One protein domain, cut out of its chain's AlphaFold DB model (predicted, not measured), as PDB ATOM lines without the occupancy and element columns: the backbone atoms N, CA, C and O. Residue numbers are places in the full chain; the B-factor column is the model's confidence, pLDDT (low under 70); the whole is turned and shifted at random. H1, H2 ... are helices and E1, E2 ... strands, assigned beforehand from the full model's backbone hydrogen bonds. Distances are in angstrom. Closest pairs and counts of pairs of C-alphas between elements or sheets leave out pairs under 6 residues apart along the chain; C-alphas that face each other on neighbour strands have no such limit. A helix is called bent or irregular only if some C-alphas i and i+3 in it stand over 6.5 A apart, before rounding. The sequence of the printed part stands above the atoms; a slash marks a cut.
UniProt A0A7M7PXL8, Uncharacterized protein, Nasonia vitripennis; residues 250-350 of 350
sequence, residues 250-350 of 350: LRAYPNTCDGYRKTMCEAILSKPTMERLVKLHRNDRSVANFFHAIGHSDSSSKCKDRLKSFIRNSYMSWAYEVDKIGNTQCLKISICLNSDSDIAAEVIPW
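This is residues 250 to 350 of the 350 residues of an uncharacterized protein of Nasonia vitripennis (UniProt A0A7M7PXL8). One strongly twisted sheet of four strands forms a wall, with helices over one face and the other face bare. H3 crosses slantwise over the sheet, H4 lies along E4, H1 sits where E2 ends, and H2 packs on H3, farther from the sheet. The helices H1, H3 and H4 on one face of the sheet make two layers. The printed part has 101 residues with four named helices and four named strands, in the order E1 E2 H1 H2 H3 H4 E3 E4; the sheet order is E1 - E2 - E3 - E4, all antiparallel, and the class is mixed, helices and strands. It is compact, with a radius of gyration of the C-alphas of 12.9 A, and spans 36 by 28 by 24 A.

Start at E1, residues 250 to 257, an edge strand that bends by 87 degrees at residue 254. It forms a hairpin with E2, residues 262 to 270, where N 253 and O 264 are 2.8 A apart. Beside E2 look for E3, residues 329 to 336, with N 267 and O 333 at 2.9 A. E3 forms a hairpin with the edge strand E4, residues 343 to 349, with N 332 and O 346 at 2.8 A. H3, residues 301 to 313, is over E2, E3 and E4 at a height over the sheet of 9.7 A, slantwise to the strands at 57 degrees to E2 on the local plane; its closest C-alpha pair with E2 is Cys 303 and Cys 265, 5.6 A. On the same face H4, residues 315 to 322, is over E4 and only just over E3, with 3 of its 8 C-alphas falling on E3; its height over the sheet is 10.0 A. H1, residues 271 to 280, touches H4, closest at C-alphas 278 and 319, 5.9 A, opposite ways at a shallow tilt of 34.7 degrees, only just short of steep. H2, residues 284 to 294, touches residues 304 to 308 of H3 at a steep tilt of 49 degrees, closest at C-alphas 291 and 304, 5.6 A, and only grazes the sheet with residues 291 to 294. H1 and H2 only just touch, with 3 pairs of C-alphas within 8 A, and only at the corner. H2 and H4 are apart. In H1, H2 and H3 every O i to N i+4 pair is within hydrogen-bond range; in H4 1 of 4 is, beside 3 of 5 O i to N i+3 pairs.

Find C-alpha 250 at (-4.923, -17.240, -0.447), where E1 begins. E2 runs 26.3 A, E3 22.9 A, E4 19.2 A and H3 18.2 A from first to last C-alpha. H4 is irregular: C-alphas 317 and 320 are 7.2 A apart. E4 ends at C-alpha 349, (11.105, -12.562, 0.693).

The two C-alphas farthest apart, those of Gly 259 and Lys 279, are 36.9 A apart. The printed part has no cut and no long link, and ends at the chain's last residue, 350. Mean pLDDT of the printed part is 80.6; look for values under 70 at residues 258 to 261, 297 to 299 and 339 to 342.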
ATOM      1  N   LEU A 250      -4.320 -17.244   0.878       90.62
ATOM      2  CA  LEU A 250      -4.923 -17.240  -0.447       90.62
ATOM      3  C   LEU A 250      -5.858 -16.036  -0.579       90.62
ATOM      4  O   LEU A 250      -6.849 -15.924   0.152       90.62
ATOM      5  N   ARG A 251      -5.550 -15.160  -1.537       89.06
ATOM      6  CA  ARG A 251      -6.304 -13.939  -1.840       89.06
ATOM      7  C   ARG A 251      -6.766 -13.928  -3.290       89.06
ATOM      8  O   ARG A 251      -6.110 -14.475  -4.174       89.06
ATOM      9  N   ALA A 252      -7.915 -13.304  -3.520       86.81
ATOM     10  CA  ALA A 252      -8.429 -13.035  -4.852       86.81
ATOM     11  C   ALA A 252      -8.508 -11.522  -5.040       86.81
ATOM     12  O   ALA A 252      -9.156 -10.827  -4.261       86.81
ATOM     13  N   TYR A 253      -7.858 -11.024  -6.080       85.94
ATOM     14  CA  TYR A 253      -7.882  -9.626  -6.462       85.94
ATOM     15  C   TYR A 253      -8.740  -9.498  -7.727       85.94
ATOM     16  O   TYR A 253      -8.393 -10.045  -8.777       85.94
ATOM     17  N   PRO A 254      -9.918  -8.860  -7.656       83.38
ATOM     18  CA  PRO A 254     -10.738  -8.640  -8.836       83.38
ATOM     19  C   PRO A 254     -10.100  -7.587  -9.759       83.38
ATOM     20  O   PRO A 254      -9.470  -6.636  -9.301       83.38
ATOM     21  N   ASN A 255     -10.317  -7.733 -11.070       80.19
ATOM     22  CA  ASN A 255      -9.932  -6.774 -12.120       80.19
ATOM     23  C   ASN A 255      -8.438  -6.405 -12.167       80.19
ATOM     24  O   ASN A 255      -8.095  -5.270 -12.481       80.19
ATOM     25  N   THR A 256      -7.558  -7.345 -11.831       78.94
ATOM     26  CA  THR A 256      -6.113  -7.085 -11.657       78.94
ATOM     27  C   THR A 256      -5.243  -7.734 -12.729       78.94
ATOM     28  O   THR A 256      -4.051  -7.460 -12.782       78.94
ATOM     29  N   CYS A 257      -5.822  -8.564 -13.599       76.88
ATOM     30  CA  CYS A 257      -5.103  -9.213 -14.696       76.88
ATOM     31  C   CYS A 257      -5.258  -8.437 -16.014       76.88
ATOM     32  O   CYS A 257      -6.381  -8.272 -16.493       76.88
ATOM     33  N   ASP A 258      -4.133  -7.999 -16.591       65.56
ATOM     34  CA  ASP A 258      -3.943  -7.490 -17.962       65.56
ATOM     35  C   ASP A 258      -5.112  -6.705 -18.572       65.56
ATOM     36  O   ASP A 258      -5.660  -7.075 -19.606       65.56
ATOM     37  N   GLY A 259      -5.529  -5.607 -17.934       60.28
ATOM     38  CA  GLY A 259      -6.486  -4.645 -18.506       60.28
ATOM     39  C   GLY A 259      -7.918  -5.160 -18.728       60.28
ATOM     40  O   GLY A 259      -8.806  -4.379 -19.073       60.28
ATOM     41  N   TYR A 260      -8.182  -6.445 -18.486       57.88
ATOM     42  CA  TYR A 260      -9.504  -7.054 -18.548       57.88
ATOM     43  C   TYR A 260     -10.074  -7.219 -17.134       57.88
ATOM     44  O   TYR A 260      -9.347  -7.330 -16.150       57.88
ATOM     45  N   ARG A 261     -11.407  -7.275 -17.013       67.06
ATOM     46  CA  ARG A 261     -12.135  -7.527 -15.750       67.06
ATOM     47  C   ARG A 261     -11.954  -8.972 -15.239       67.06
ATOM     48  O   ARG A 261     -12.924  -9.683 -14.982       67.06
ATOM     49  N   LYS A 262     -10.712  -9.454 -15.175       80.06
ATOM     50  CA  LYS A 262     -10.322 -10.800 -14.747       80.06
ATOM     51  C   LYS A 262      -9.807 -10.756 -13.312       80.06
ATOM     52  O   LYS A 262      -9.214  -9.774 -12.873       80.06
ATOM     53  N   THR A 263     -10.072 -11.825 -12.568       83.75
ATOM     54  CA  THR A 263      -9.651 -11.964 -11.168       83.75
ATOM     55  C   THR A 263      -8.302 -12.671 -11.106       83.75
ATOM     56  O   THR A 263      -8.156 -13.741 -11.698       83.75
ATOM     57  N   MET A 264      -7.350 -12.088 -10.384       87.00
ATOM     58  CA  MET A 264      -6.072 -12.702 -10.039       87.00
ATOM     59  C   MET A 264      -6.211 -13.461  -8.721       87.00
ATOM     60  O   MET A 264      -6.727 -12.925  -7.745       87.00
ATOM     61  N   CYS A 265      -5.748 -14.698  -8.676       89.19
ATOM     62  CA  CYS A 265      -5.628 -15.487  -7.459       89.19
ATOM     63  C   CYS A 265      -4.159 -15.529  -7.060       89.19
ATOM     64  O   CYS A 265      -3.319 -15.893  -7.877       89.19
ATOM     65  N   GLU A 266      -3.862 -15.191  -5.815       90.19
ATOM     66  CA  GLU A 266      -2.508 -15.202  -5.272       90.19
ATOM     67  C   GLU A 266      -2.472 -16.117  -4.051       90.19
ATOM     68  O   GLU A 266      -3.243 -15.929  -3.106       90.19
ATOM     69  N   ALA A 267      -1.589 -17.111  -4.080       92.06
ATOM     70  CA  ALA A 267      -1.267 -17.938  -2.929       92.06
ATOM     71  C   ALA A 267       0.163 -17.652  -2.475       92.06
ATOM     72  O   ALA A 267       1.089 -17.760  -3.274       92.06
ATOM     73  N   ILE A 268       0.337 -17.331  -1.196       91.75
ATOM     74  CA  ILE A 268       1.649 -17.196  -0.559       91.75
ATOM     75  C   ILE A 268       1.835 -18.402   0.354       91.75
ATOM     76  O   ILE A 268       1.015 -18.627   1.245       91.75
ATOM     77  N   LEU A 269       2.884 -19.186   0.107       92.19
ATOM     78  CA  LEU A 269       3.111 -20.485   0.734       92.19
ATOM     79  C   LEU A 269       4.470 -20.529   1.432       92.19
ATOM     80  O   LEU A 269       5.520 -20.298   0.832       92.19
ATOM     81  N   SER A 270       4.448 -20.871   2.713       89.44
ATOM     82  CA  SER A 270       5.640 -21.062   3.528       89.44
ATOM     83  C   SER A 270       6.394 -22.340   3.179       89.44
ATOM     84  O   SER A 270       5.824 -23.310   2.675       89.44
ATOM     85  N   LYS A 271       7.696 -22.361   3.482       84.44
ATOM     86  CA  LYS A 271       8.562 -23.520   3.232       84.44
ATOM     87  C   LYS A 271       8.027 -24.834   3.825       84.44
ATOM     88  O   LYS A 271       7.894 -25.780   3.052       84.44
ATOM     89  N   PRO A 272       7.615 -24.911   5.106       83.38
ATOM     90  CA  PRO A 272       7.078 -26.158   5.662       83.38
ATOM     91  C   PRO A 272       5.821 -26.646   4.927       83.38
ATOM     92  O   PRO A 272       5.619 -27.844   4.725       83.38
ATOM     93  N   THR A 273       4.974 -25.713   4.491       88.38
ATOM     94  CA  THR A 273       3.772 -26.019   3.712       88.38
ATOM     95  C   THR A 273       4.122 -26.528   2.326       88.38
ATOM     96  O   THR A 273       3.531 -27.501   1.864       88.38
ATOM     97  N   MET A 274       5.112 -25.926   1.673       85.12
ATOM     98  CA  MET A 274       5.602 -26.395   0.384       85.12
ATOM     99  C   MET A 274       6.239 -27.776   0.466       85.12
ATOM    100  O   MET A 274       5.914 -28.625  -0.353       85.12
ATOM    101  N   GLU A 275       7.070 -28.044   1.473       82.75
ATOM    102  CA  GLU A 275       7.648 -29.374   1.711       82.75
ATOM    103  C   GLU A 275       6.548 -30.436   1.861       82.75
ATOM    104  O   GLU A 275       6.662 -31.552   1.350       82.75
ATOM    105  N   ARG A 276       5.435 -30.082   2.514       83.62
ATOM    106  CA  ARG A 276       4.250 -30.945   2.626       83.62
ATOM    107  C   ARG A 276       3.466 -31.049   1.318       83.62
ATOM    108  O   ARG A 276       3.037 -32.146   0.966       83.62
ATOM    109  N   LEU A 277       3.301 -29.955   0.577       85.75
ATOM    110  CA  LEU A 277       2.662 -29.957  -0.740       85.75
ATOM    111  C   LEU A 277       3.448 -30.820  -1.726       85.75
ATOM    112  O   LEU A 277       2.829 -31.599  -2.438       85.75
ATOM    113  N   VAL A 278       4.786 -30.765  -1.741       82.12
ATOM    114  CA  VAL A 278       5.637 -31.633  -2.579       82.12
ATOM    115  C   VAL A 278       5.290 -33.098  -2.327       82.12
ATOM    116  O   VAL A 278       5.041 -33.863  -3.263       82.12
ATOM    117  N   LYS A 279       5.178 -33.469  -1.047       73.94
ATOM    118  CA  LYS A 279       4.861 -34.831  -0.604       73.94
ATOM    119  C   LYS A 279       3.429 -35.255  -0.950       73.94
ATOM    120  O   LYS A 279       3.213 -36.410  -1.311       73.94
ATOM    121  N   LEU A 280       2.464 -34.336  -0.867       82.94
ATOM    122  CA  LEU A 280       1.027 -34.633  -0.938       82.94
ATOM    123  C   LEU A 280       0.316 -34.098  -2.196       82.94
ATOM    124  O   LEU A 280      -0.901 -34.224  -2.284       82.94
ATOM    125  N   HIS A 281       1.031 -33.562  -3.194       82.62
ATOM    126  CA  HIS A 281       0.437 -32.909  -4.378       82.62
ATOM    127  C   HIS A 281      -0.524 -33.797  -5.188       82.62
ATOM    128  O   HIS A 281      -1.387 -33.283  -5.896       82.62
ATOM    129  N   ARG A 282      -0.382 -35.129  -5.103       80.00
ATOM    130  CA  ARG A 282      -1.270 -36.102  -5.770       80.00
ATOM    131  C   ARG A 282      -2.514 -36.454  -4.956       80.00
ATOM    132  O   ARG A 282      -3.426 -37.076  -5.494       80.00
ATOM    133  N   ASN A 283      -2.557 -36.091  -3.676       81.25
ATOM    134  CA  ASN A 283      -3.725 -36.302  -2.836       81.25
ATOM    135  C   ASN A 283      -4.691 -35.122  -2.995       81.25
ATOM    136  O   ASN A 283      -4.622 -34.132  -2.264       81.25
ATOM    137  N   ASP A 284      -5.611 -35.248  -3.954       79.88
ATOM    138  CA  ASP A 284      -6.605 -34.218  -4.282       79.88
ATOM    139  C   ASP A 284      -7.370 -33.717  -3.053       79.88
ATOM    140  O   ASP A 284      -7.631 -32.520  -2.935       79.88
ATOM    141  N   ARG A 285      -7.717 -34.620  -2.126       80.12
ATOM    142  CA  ARG A 285      -8.483 -34.273  -0.925       80.12
ATOM    143  C   ARG A 285      -7.644 -33.417   0.024       80.12
ATOM    144  O   ARG A 285      -8.125 -32.393   0.499       80.12
ATOM    145  N   SER A 286      -6.393 -33.796   0.261       82.00
ATOM    146  CA  SER A 286      -5.462 -33.049   1.114       82.00
ATOM    147  C   SER A 286      -5.154 -31.657   0.566       82.00
ATOM    148  O   SER A 286      -5.215 -30.677   1.307       82.00
ATOM    149  N   VAL A 287      -4.877 -31.560  -0.737       86.75
ATOM    150  CA  VAL A 287      -4.582 -30.286  -1.410       86.75
ATOM    151  C   VAL A 287      -5.822 -29.386  -1.446       86.75
ATOM    152  O   VAL A 287      -5.721 -28.185  -1.199       86.75
ATOM    153  N   ALA A 288      -7.010 -29.944  -1.695       85.88
ATOM    154  CA  ALA A 288      -8.257 -29.179  -1.656       85.88
ATOM    155  C   ALA A 288      -8.556 -28.639  -0.249       85.88
ATOM    156  O   ALA A 288      -8.861 -27.455  -0.100       85.88
ATOM    157  N   ASN A 289      -8.421 -29.483   0.779       84.94
ATOM    158  CA  ASN A 289      -8.623 -29.085   2.173       84.94
ATOM    159  C   ASN A 289      -7.658 -27.965   2.580       84.94
ATOM    160  O   ASN A 289      -8.068 -27.008   3.232       84.94
ATOM    161  N   PHE A 290      -6.403 -28.048   2.138       89.88
ATOM    162  CA  PHE A 290      -5.406 -27.010   2.361       89.88
ATOM    163  C   PHE A 290      -5.827 -25.650   1.788       89.88
ATOM    164  O   PHE A 290      -5.924 -24.675   2.531       89.88
ATOM    165  N   PHE A 291      -6.145 -25.580   0.490       90.25
ATOM    166  CA  PHE A 291      -6.564 -24.320  -0.139       90.25
ATOM    167  C   PHE A 291      -7.894 -23.798   0.406       90.25
ATOM    168  O   PHE A 291      -8.151 -22.594   0.376       90.25
ATOM    169  N   HIS A 292      -8.740 -24.684   0.933       86.31
ATOM    170  CA  HIS A 292      -9.912 -24.252   1.671       86.31
ATOM    171  C   HIS A 292      -9.539 -23.584   3.000       86.31
ATOM    172  O   HIS A 292     -10.143 -22.562   3.326       86.31
ATOM    173  N   ALA A 293      -8.560 -24.120   3.730       86.44
ATOM    174  CA  ALA A 293      -8.146 -23.618   5.038       86.44
ATOM    175  C   ALA A 293      -7.429 -22.256   4.976       86.44
ATOM    176  O   ALA A 293      -7.610 -21.443   5.876       86.44
ATOM    177  N   ILE A 294      -6.657 -21.981   3.917       86.38
ATOM    178  CA  ILE A 294      -5.942 -20.694   3.753       86.38
ATOM    179  C   ILE A 294      -6.747 -19.619   3.007       86.38
ATOM    180  O   ILE A 294      -6.347 -18.452   2.929       86.38
ATOM    181  N   GLY A 295      -7.875 -20.013   2.415       82.12
ATOM    182  CA  GLY A 295      -8.754 -19.121   1.673       82.12
ATOM    183  C   GLY A 295      -9.602 -18.248   2.595       82.12
ATOM    184  O   GLY A 295     -10.385 -18.765   3.386       82.12
ATOM    185  N   HIS A 296      -9.507 -16.926   2.438       71.44
ATOM    186  CA  HIS A 296     -10.388 -15.967   3.119       71.44
ATOM    187  C   HIS A 296     -11.799 -15.960   2.493       71.44
ATOM    188  O   HIS A 296     -12.002 -16.561   1.434       71.44
ATOM    189  N   SER A 297     -12.771 -15.267   3.104       60.25
ATOM    190  CA  SER A 297     -14.156 -15.123   2.597       60.25
ATOM    191  C   SER A 297     -14.236 -14.720   1.121       60.25
ATOM    192  O   SER A 297     -15.159 -15.119   0.416       60.25
ATOM    193  N   ASP A 298     -13.225 -13.995   0.648       58.88
ATOM    194  CA  ASP A 298     -13.179 -13.407  -0.689       58.88
ATOM    195  C   ASP A 298     -12.488 -14.334  -1.711       58.88
ATOM    196  O   ASP A 298     -12.469 -14.067  -2.913       58.88
ATOM    197  N   SER A 299     -11.927 -15.462  -1.258       63.62
ATOM    198  CA  SER A 299     -11.290 -16.452  -2.128       63.62
ATOM    199  C   SER A 299     -12.343 -17.306  -2.844       63.62
ATOM    200  O   SER A 299     -12.916 -18.249  -2.291       63.62
ATOM    201  N   SER A 300     -12.607 -16.972  -4.111       71.62
ATOM    202  CA  SER A 300     -13.570 -17.712  -4.933       71.62
ATOM    203  C   SER A 300     -13.219 -19.206  -5.016       71.62
ATOM    204  O   SER A 300     -12.045 -19.582  -5.070       71.62
ATOM    205  N   SER A 301     -14.233 -20.075  -5.088       80.56
ATOM    206  CA  SER A 301     -14.046 -21.519  -5.326       80.56
ATOM    207  C   SER A 301     -13.171 -21.795  -6.554       80.56
ATOM    208  O   SER A 301     -12.314 -22.675  -6.526       80.56
ATOM    209  N   LYS A 302     -13.288 -20.946  -7.583       83.12
ATOM    210  CA  LYS A 302     -12.463 -20.983  -8.795       83.12
ATOM    211  C   LYS A 302     -10.967 -20.792  -8.516       83.12
ATOM    212  O   LYS A 302     -10.163 -21.481  -9.137       83.12
ATOM    213  N   CYS A 303     -10.581 -19.915  -7.582       86.44
ATOM    214  CA  CYS A 303      -9.175 -19.759  -7.185       86.44
ATOM    215  C   CYS A 303      -8.622 -21.045  -6.567       86.44
ATOM    216  O   CYS A 303      -7.548 -21.505  -6.953       86.44
ATOM    217  N   LYS A 304      -9.380 -21.646  -5.644       88.12
ATOM    218  CA  LYS A 304      -8.992 -22.883  -4.953       88.12
ATOM    219  C   LYS A 304      -8.815 -24.033  -5.944       88.12
ATOM    220  O   LYS A 304      -7.800 -24.725  -5.909       88.12
ATOM    221  N   ASP A 305      -9.759 -24.197  -6.870       85.94
ATOM    222  CA  ASP A 305      -9.693 -25.255  -7.881       85.94
ATOM    223  C   ASP A 305      -8.534 -25.077  -8.859       85.94
ATOM    224  O   ASP A 305      -7.867 -26.055  -9.214       85.94
ATOM    225  N   ARG A 306      -8.256 -23.839  -9.279       86.62
ATOM    226  CA  ARG A 306      -7.167 -23.574 -10.219       86.62
ATOM    227  C   ARG A 306      -5.796 -23.763  -9.570       86.62
ATOM    228  O   ARG A 306      -4.933 -24.379 -10.188       86.62
ATOM    229  N   LEU A 307      -5.622 -23.335  -8.320       88.25
ATOM    230  CA  LEU A 307      -4.400 -23.585  -7.548       88.25
ATOM    231  C   LEU A 307      -4.190 -25.071  -7.255       88.25
ATOM    232  O   LEU A 307      -3.088 -25.574  -7.442       88.25
ATOM    233  N   LYS A 308      -5.248 -25.802  -6.883       89.06
ATOM    234  CA  LYS A 308      -5.207 -27.268  -6.750       89.06
ATOM    235  C   LYS A 308      -4.711 -27.925  -8.040       89.06
ATOM    236  O   LYS A 308      -3.815 -28.764  -8.004       89.06
ATOM    237  N   SER A 309      -5.274 -27.515  -9.180       86.06
ATOM    238  CA  SER A 309      -4.867 -28.009 -10.500       86.06
ATOM    239  C   SER A 309      -3.402 -27.684 -10.805       86.06
ATOM    240  O   SER A 309      -2.673 -28.561 -11.256       86.06
ATOM    241  N   PHE A 310      -2.943 -26.467 -10.497       86.44
ATOM    242  CA  PHE A 310      -1.547 -26.065 -10.678       86.44
ATOM    243  C   PHE A 310      -0.581 -26.887  -9.815       86.44
ATOM    244  O   PHE A 310       0.367 -27.464 -10.343       86.44
ATOM    245  N   ILE A 311      -0.847 -27.021  -8.509       87.44
ATOM    246  CA  ILE A 311      -0.020 -27.826  -7.595       87.44
ATOM    247  C   ILE A 311       0.149 -29.251  -8.126       87.44
ATOM    248  O   ILE A 311       1.254 -29.792  -8.121       87.44
ATOM    249  N   ARG A 312      -0.932 -29.845  -8.636       83.88
ATOM    250  CA  ARG A 312      -0.917 -31.211  -9.153       83.88
ATOM    251  C   ARG A 312      -0.226 -31.336 -10.512       83.88
ATOM    252  O   ARG A 312       0.612 -32.216 -10.687       83.88
ATOM    253  N   ASN A 313      -0.602 -30.500 -11.477       81.12
ATOM    254  CA  ASN A 313      -0.229 -30.679 -12.885       81.12
ATOM    255  C   ASN A 313       1.101 -30.012 -13.241       81.12
ATOM    256  O   ASN A 313       1.773 -30.438 -14.177       81.12
ATOM    257  N   SER A 314       1.506 -29.003 -12.475       79.44
ATOM    258  CA  SER A 314       2.725 -28.231 -12.702       79.44
ATOM    259  C   SER A 314       3.787 -28.531 -11.647       79.44
ATOM    260  O   SER A 314       4.633 -27.695 -11.376       79.44
ATOM    261  N   TYR A 315       3.783 -29.733 -11.056       75.75
ATOM    262  CA  TYR A 315       4.744 -30.150 -10.023       75.75
ATOM    263  C   TYR A 315       6.196 -29.760 -10.352       75.75
ATOM    264  O   TYR A 315       6.887 -29.161  -9.532       75.75
ATOM    265  N   MET A 316       6.636 -30.023 -11.586       72.12
ATOM    266  CA  MET A 316       8.004 -29.731 -12.028       72.12
ATOM    267  C   MET A 316       8.341 -28.232 -12.080       72.12
ATOM    268  O   MET A 316       9.518 -27.895 -12.094       72.12
ATOM    269  N   SER A 317       7.355 -27.330 -12.103       70.25
ATOM    270  CA  SER A 317       7.596 -25.883 -12.170       70.25
ATOM    271  C   SER A 317       7.738 -25.215 -10.804       70.25
ATOM    272  O   SER A 317       8.120 -24.054 -10.751       70.25
ATOM    273  N   TRP A 318       7.397 -25.898  -9.706       79.75
ATOM    274  CA  TRP A 318       7.455 -25.310  -8.361       79.75
ATOM    275  C   TRP A 318       8.150 -26.203  -7.328       79.75
ATOM    276  O   TRP A 318       8.761 -25.684  -6.400       79.75
ATOM    277  N   ALA A 319       8.119 -27.532  -7.479       78.62
ATOM    278  CA  ALA A 319       8.652 -28.447  -6.469       78.62
ATOM    279  C   ALA A 319      10.175 -28.316  -6.271       78.62
ATOM    280  O   ALA A 319      10.641 -28.392  -5.141       78.62
ATOM    281  N   TYR A 320      10.946 -28.063  -7.335       74.44
ATOM    282  CA  TYR A 320      12.407 -27.891  -7.240       74.44
ATOM    283  C   TYR A 320      12.835 -26.581  -6.574       74.44
ATOM    284  O   TYR A 320      13.982 -26.452  -6.149       74.44
ATOM    285  N   GLU A 321      11.938 -25.598  -6.498       72.56
ATOM    286  CA  GLU A 321      12.229 -24.337  -5.822       72.56
ATOM    287  C   GLU A 321      12.150 -24.500  -4.300       72.56
ATOM    288  O   GLU A 321      12.824 -23.778  -3.575       72.56
ATOM    289  N   VAL A 322      11.424 -25.505  -3.800       78.81
ATOM    290  CA  VAL A 322      11.233 -25.744  -2.359       78.81
ATOM    291  C   VAL A 322      12.554 -25.956  -1.622       78.81
ATOM    292  O   VAL A 322      12.760 -25.374  -0.555       78.81
ATOM    293  N   ASP A 323      13.479 -26.706  -2.220       72.25
ATOM    294  CA  ASP A 323      14.795 -26.970  -1.627       72.25
ATOM    295  C   ASP A 323      15.711 -25.734  -1.652       72.25
ATOM    296  O   ASP A 323      16.617 -25.608  -0.827       72.25
ATOM    297  N   LYS A 324      15.451 -24.788  -2.565       73.44
ATOM    298  CA  LYS A 324      16.222 -23.544  -2.727       73.44
ATOM    299  C   LYS A 324      15.696 -22.396  -1.865       73.44
ATOM    300  O   LYS A 324      16.394 -21.400  -1.688       73.44
ATOM    301  N   ILE A 325      14.483 -22.519  -1.327       77.69
ATOM    302  CA  ILE A 325      13.843 -21.485  -0.510       77.69
ATOM    303  C   ILE A 325      14.500 -21.437   0.873       77.69
ATOM    304  O   ILE A 325      14.520 -22.417   1.628       77.69
ATOM    305  N   GLY A 326      15.048 -20.272   1.217       74.94
ATOM    306  CA  GLY A 326      15.560 -19.981   2.551       74.94
ATOM    307  C   GLY A 326      14.439 -19.820   3.584       74.94
ATOM    308  O   GLY A 326      13.277 -19.604   3.250       74.94
ATOM    309  N   ASN A 327      14.781 -19.865   4.874       75.38
ATOM    310  CA  ASN A 327      13.797 -19.750   5.965       75.38
ATOM    311  C   ASN A 327      13.065 -18.389   6.007       75.38
ATOM    312  O   ASN A 327      12.026 -18.260   6.654       75.38
ATOM    313  N   THR A 328      13.605 -17.374   5.327       79.62
ATOM    314  CA  THR A 328      13.045 -16.018   5.205       79.62
ATOM    315  C   THR A 328      12.293 -15.785   3.893       79.62
ATOM    316  O   THR A 328      11.846 -14.668   3.646       79.62
ATOM    317  N   GLN A 329      12.142 -16.816   3.068       84.44
ATOM    318  CA  GLN A 329      11.495 -16.736   1.765       84.44
ATOM    319  C   GLN A 329      10.220 -17.588   1.730       84.44
ATOM    320  O   GLN A 329      10.008 -18.483   2.558       84.44
ATOM    321  N   CYS A 330       9.363 -17.300   0.762       88.12
ATOM    322  CA  CYS A 330       8.149 -18.045   0.469       88.12
ATOM    323  C   CYS A 330       7.933 -18.148  -1.038       88.12
ATOM    324  O   CYS A 330       8.566 -17.441  -1.822       88.12
ATOM    325  N   LEU A 331       7.046 -19.054  -1.442       90.06
ATOM    326  CA  LEU A 331       6.620 -19.151  -2.830       90.06
ATOM    327  C   LEU A 331       5.307 -18.410  -2.996       90.06
ATOM    328  O   LEU A 331       4.320 -18.703  -2.316       90.06
ATOM    329  N   LYS A 332       5.300 -17.481  -3.941       90.81
ATOM    330  CA  LYS A 332       4.107 -16.802  -4.409       90.81
ATOM    331  C   LYS A 332       3.666 -17.431  -5.724       90.81
ATOM    332  O   LYS A 332       4.433 -17.480  -6.680       90.81
ATOM    333  N   ILE A 333       2.426 -17.907  -5.762       89.88
ATOM    334  CA  ILE A 333       1.775 -18.435  -6.962       89.88
ATOM    335  C   ILE A 333       0.666 -17.466  -7.361       89.88
ATOM    336  O   ILE A 333      -0.309 -17.309  -6.626       89.88
ATOM    337  N   SER A 334       0.799 -16.857  -8.534       89.31
ATOM    338  CA  SER A 334      -0.160 -15.912  -9.110       89.31
ATOM    339  C   SER A 334      -0.831 -16.539 -10.328       89.31
ATOM    340  O   SER A 334      -0.143 -17.009 -11.231       89.31
ATOM    341  N   ILE A 335      -2.168 -16.560 -10.360       88.06
ATOM    342  CA  ILE A 335      -2.962 -17.154 -11.445       88.06
ATOM    343  C   ILE A 335      -4.097 -16.221 -11.857       88.06
ATOM    344  O   ILE A 335      -4.951 -15.891 -11.036       88.06
ATOM    345  N   CYS A 336      -4.196 -15.884 -13.141       86.56
ATOM    346  CA  CYS A 336      -5.383 -15.208 -13.667       86.56
ATOM    347  C   CYS A 336      -6.489 -16.205 -14.023       86.56
ATOM    348  O   CYS A 336      -6.310 -17.119 -14.829       86.56
ATOM    349  N   LEU A 337      -7.680 -16.020 -13.447       80.12
ATOM    350  CA  LEU A 337      -8.835 -16.852 -13.776       80.12
ATOM    351  C   LEU A 337      -9.276 -16.618 -15.231       80.12
ATOM    352  O   LEU A 337      -9.395 -15.478 -15.681       80.12
ATOM    353  N   ASN A 338      -9.585 -17.711 -15.939       71.06
ATOM    354  CA  ASN A 338      -9.947 -17.733 -17.367       71.06
ATOM    355  C   ASN A 338      -8.801 -17.310 -18.310       71.06
ATOM    356  O   ASN A 338      -9.038 -16.715 -19.365       71.06
ATOM    357  N   SER A 339      -7.562 -17.588 -17.909       65.44
ATOM    358  CA  SER A 339      -6.388 -17.562 -18.773       65.44
ATOM    359  C   SER A 339      -5.603 -18.859 -18.575       65.44
ATOM    360  O   SER A 339      -5.430 -19.320 -17.442       65.44
ATOM    361  N   ASP A 340      -5.173 -19.480 -19.670       55.28
ATOM    362  CA  ASP A 340      -4.289 -20.650 -19.623       55.28
ATOM    363  C   ASP A 340      -2.804 -20.247 -19.640       55.28
ATOM    364  O   ASP A 340      -1.952 -21.082 -19.352       55.28
ATOM    365  N   SER A 341      -2.492 -18.973 -19.921       58.84
ATOM    366  CA  SER A 341      -1.123 -18.465 -20.095       58.84
ATOM    367  C   SER A 341      -0.537 -17.739 -18.882       58.84
ATOM    368  O   SER A 341       0.679 -17.598 -18.804       58.84
ATOM    369  N   ASP A 342      -1.358 -17.307 -17.920       67.25
ATOM    370  CA  ASP A 342      -0.922 -16.331 -16.908       67.25
ATOM    371  C   ASP A 342      -0.822 -16.992 -15.528       67.25
ATOM    372  O   ASP A 342      -1.593 -16.702 -14.604       67.25
ATOM    373  N   ILE A 343       0.100 -17.953 -15.418       76.31
ATOM    374  CA  ILE A 343       0.489 -18.560 -14.144       76.31
ATOM    375  C   ILE A 343       1.966 -18.280 -13.893       76.31
ATOM    376  O   ILE A 343       2.821 -18.717 -14.659       76.31
ATOM    377  N   ALA A 344       2.262 -17.597 -12.791       80.31
ATOM    378  CA  ALA A 344       3.619 -17.338 -12.330       80.31
ATOM    379  C   ALA A 344       3.818 -17.945 -10.940       80.31
ATOM    380  O   ALA A 344       2.972 -17.779 -10.062       80.31
ATOM    381  N   ALA A 345       4.935 -18.641 -10.743       80.81
ATOM    382  CA  ALA A 345       5.392 -19.097  -9.439       80.81
ATOM    383  C   ALA A 345       6.788 -18.519  -9.202       80.81
ATOM    384  O   ALA A 345       7.694 -18.755 -10.000       80.81
ATOM    385  N   GLU A 346       6.949 -17.735  -8.142       85.62
ATOM    386  CA  GLU A 346       8.189 -17.018  -7.847       85.62
ATOM    387  C   GLU A 346       8.537 -17.097  -6.361       85.62
ATOM    388  O   GLU A 346       7.661 -17.130  -5.493       85.62
ATOM    389  N   VAL A 347       9.836 -17.137  -6.067       82.44
ATOM    390  CA  VAL A 347      10.351 -17.087  -4.698       82.44
ATOM    391  C   VAL A 347      10.505 -15.630  -4.289       82.44
ATOM    392  O   VAL A 347      11.259 -14.886  -4.914       82.44
ATOM    393  N   ILE A 348       9.822 -15.232  -3.220       85.44
ATOM    394  CA  ILE A 348       9.852 -13.865  -2.692       85.44
ATOM    395  C   ILE A 348      10.328 -13.862  -1.231       85.44
ATOM    396  O   ILE A 348      10.186 -14.871  -0.533       85.44
ATOM    397  N   PRO A 349      10.922 -12.762  -0.741       80.81
ATOM    398  CA  PRO A 349      11.105 -12.562   0.693       80.81
ATOM    399  C   PRO A 349       9.747 -12.393   1.395       80.81
ATOM    400  O   PRO A 349       8.788 -11.926   0.777       80.81
ATOM    401  N   TRP A 350       9.682 -12.778   2.674       75.25
ATOM    402  CA  TRP A 350       8.520 -12.519   3.535       75.25
ATOM    403  C   TRP A 350       8.229 -11.037   3.750       75.25
ATOM    404  O   TRP A 350       9.202 -10.261   3.893       75.25
TER     405      TRP A 350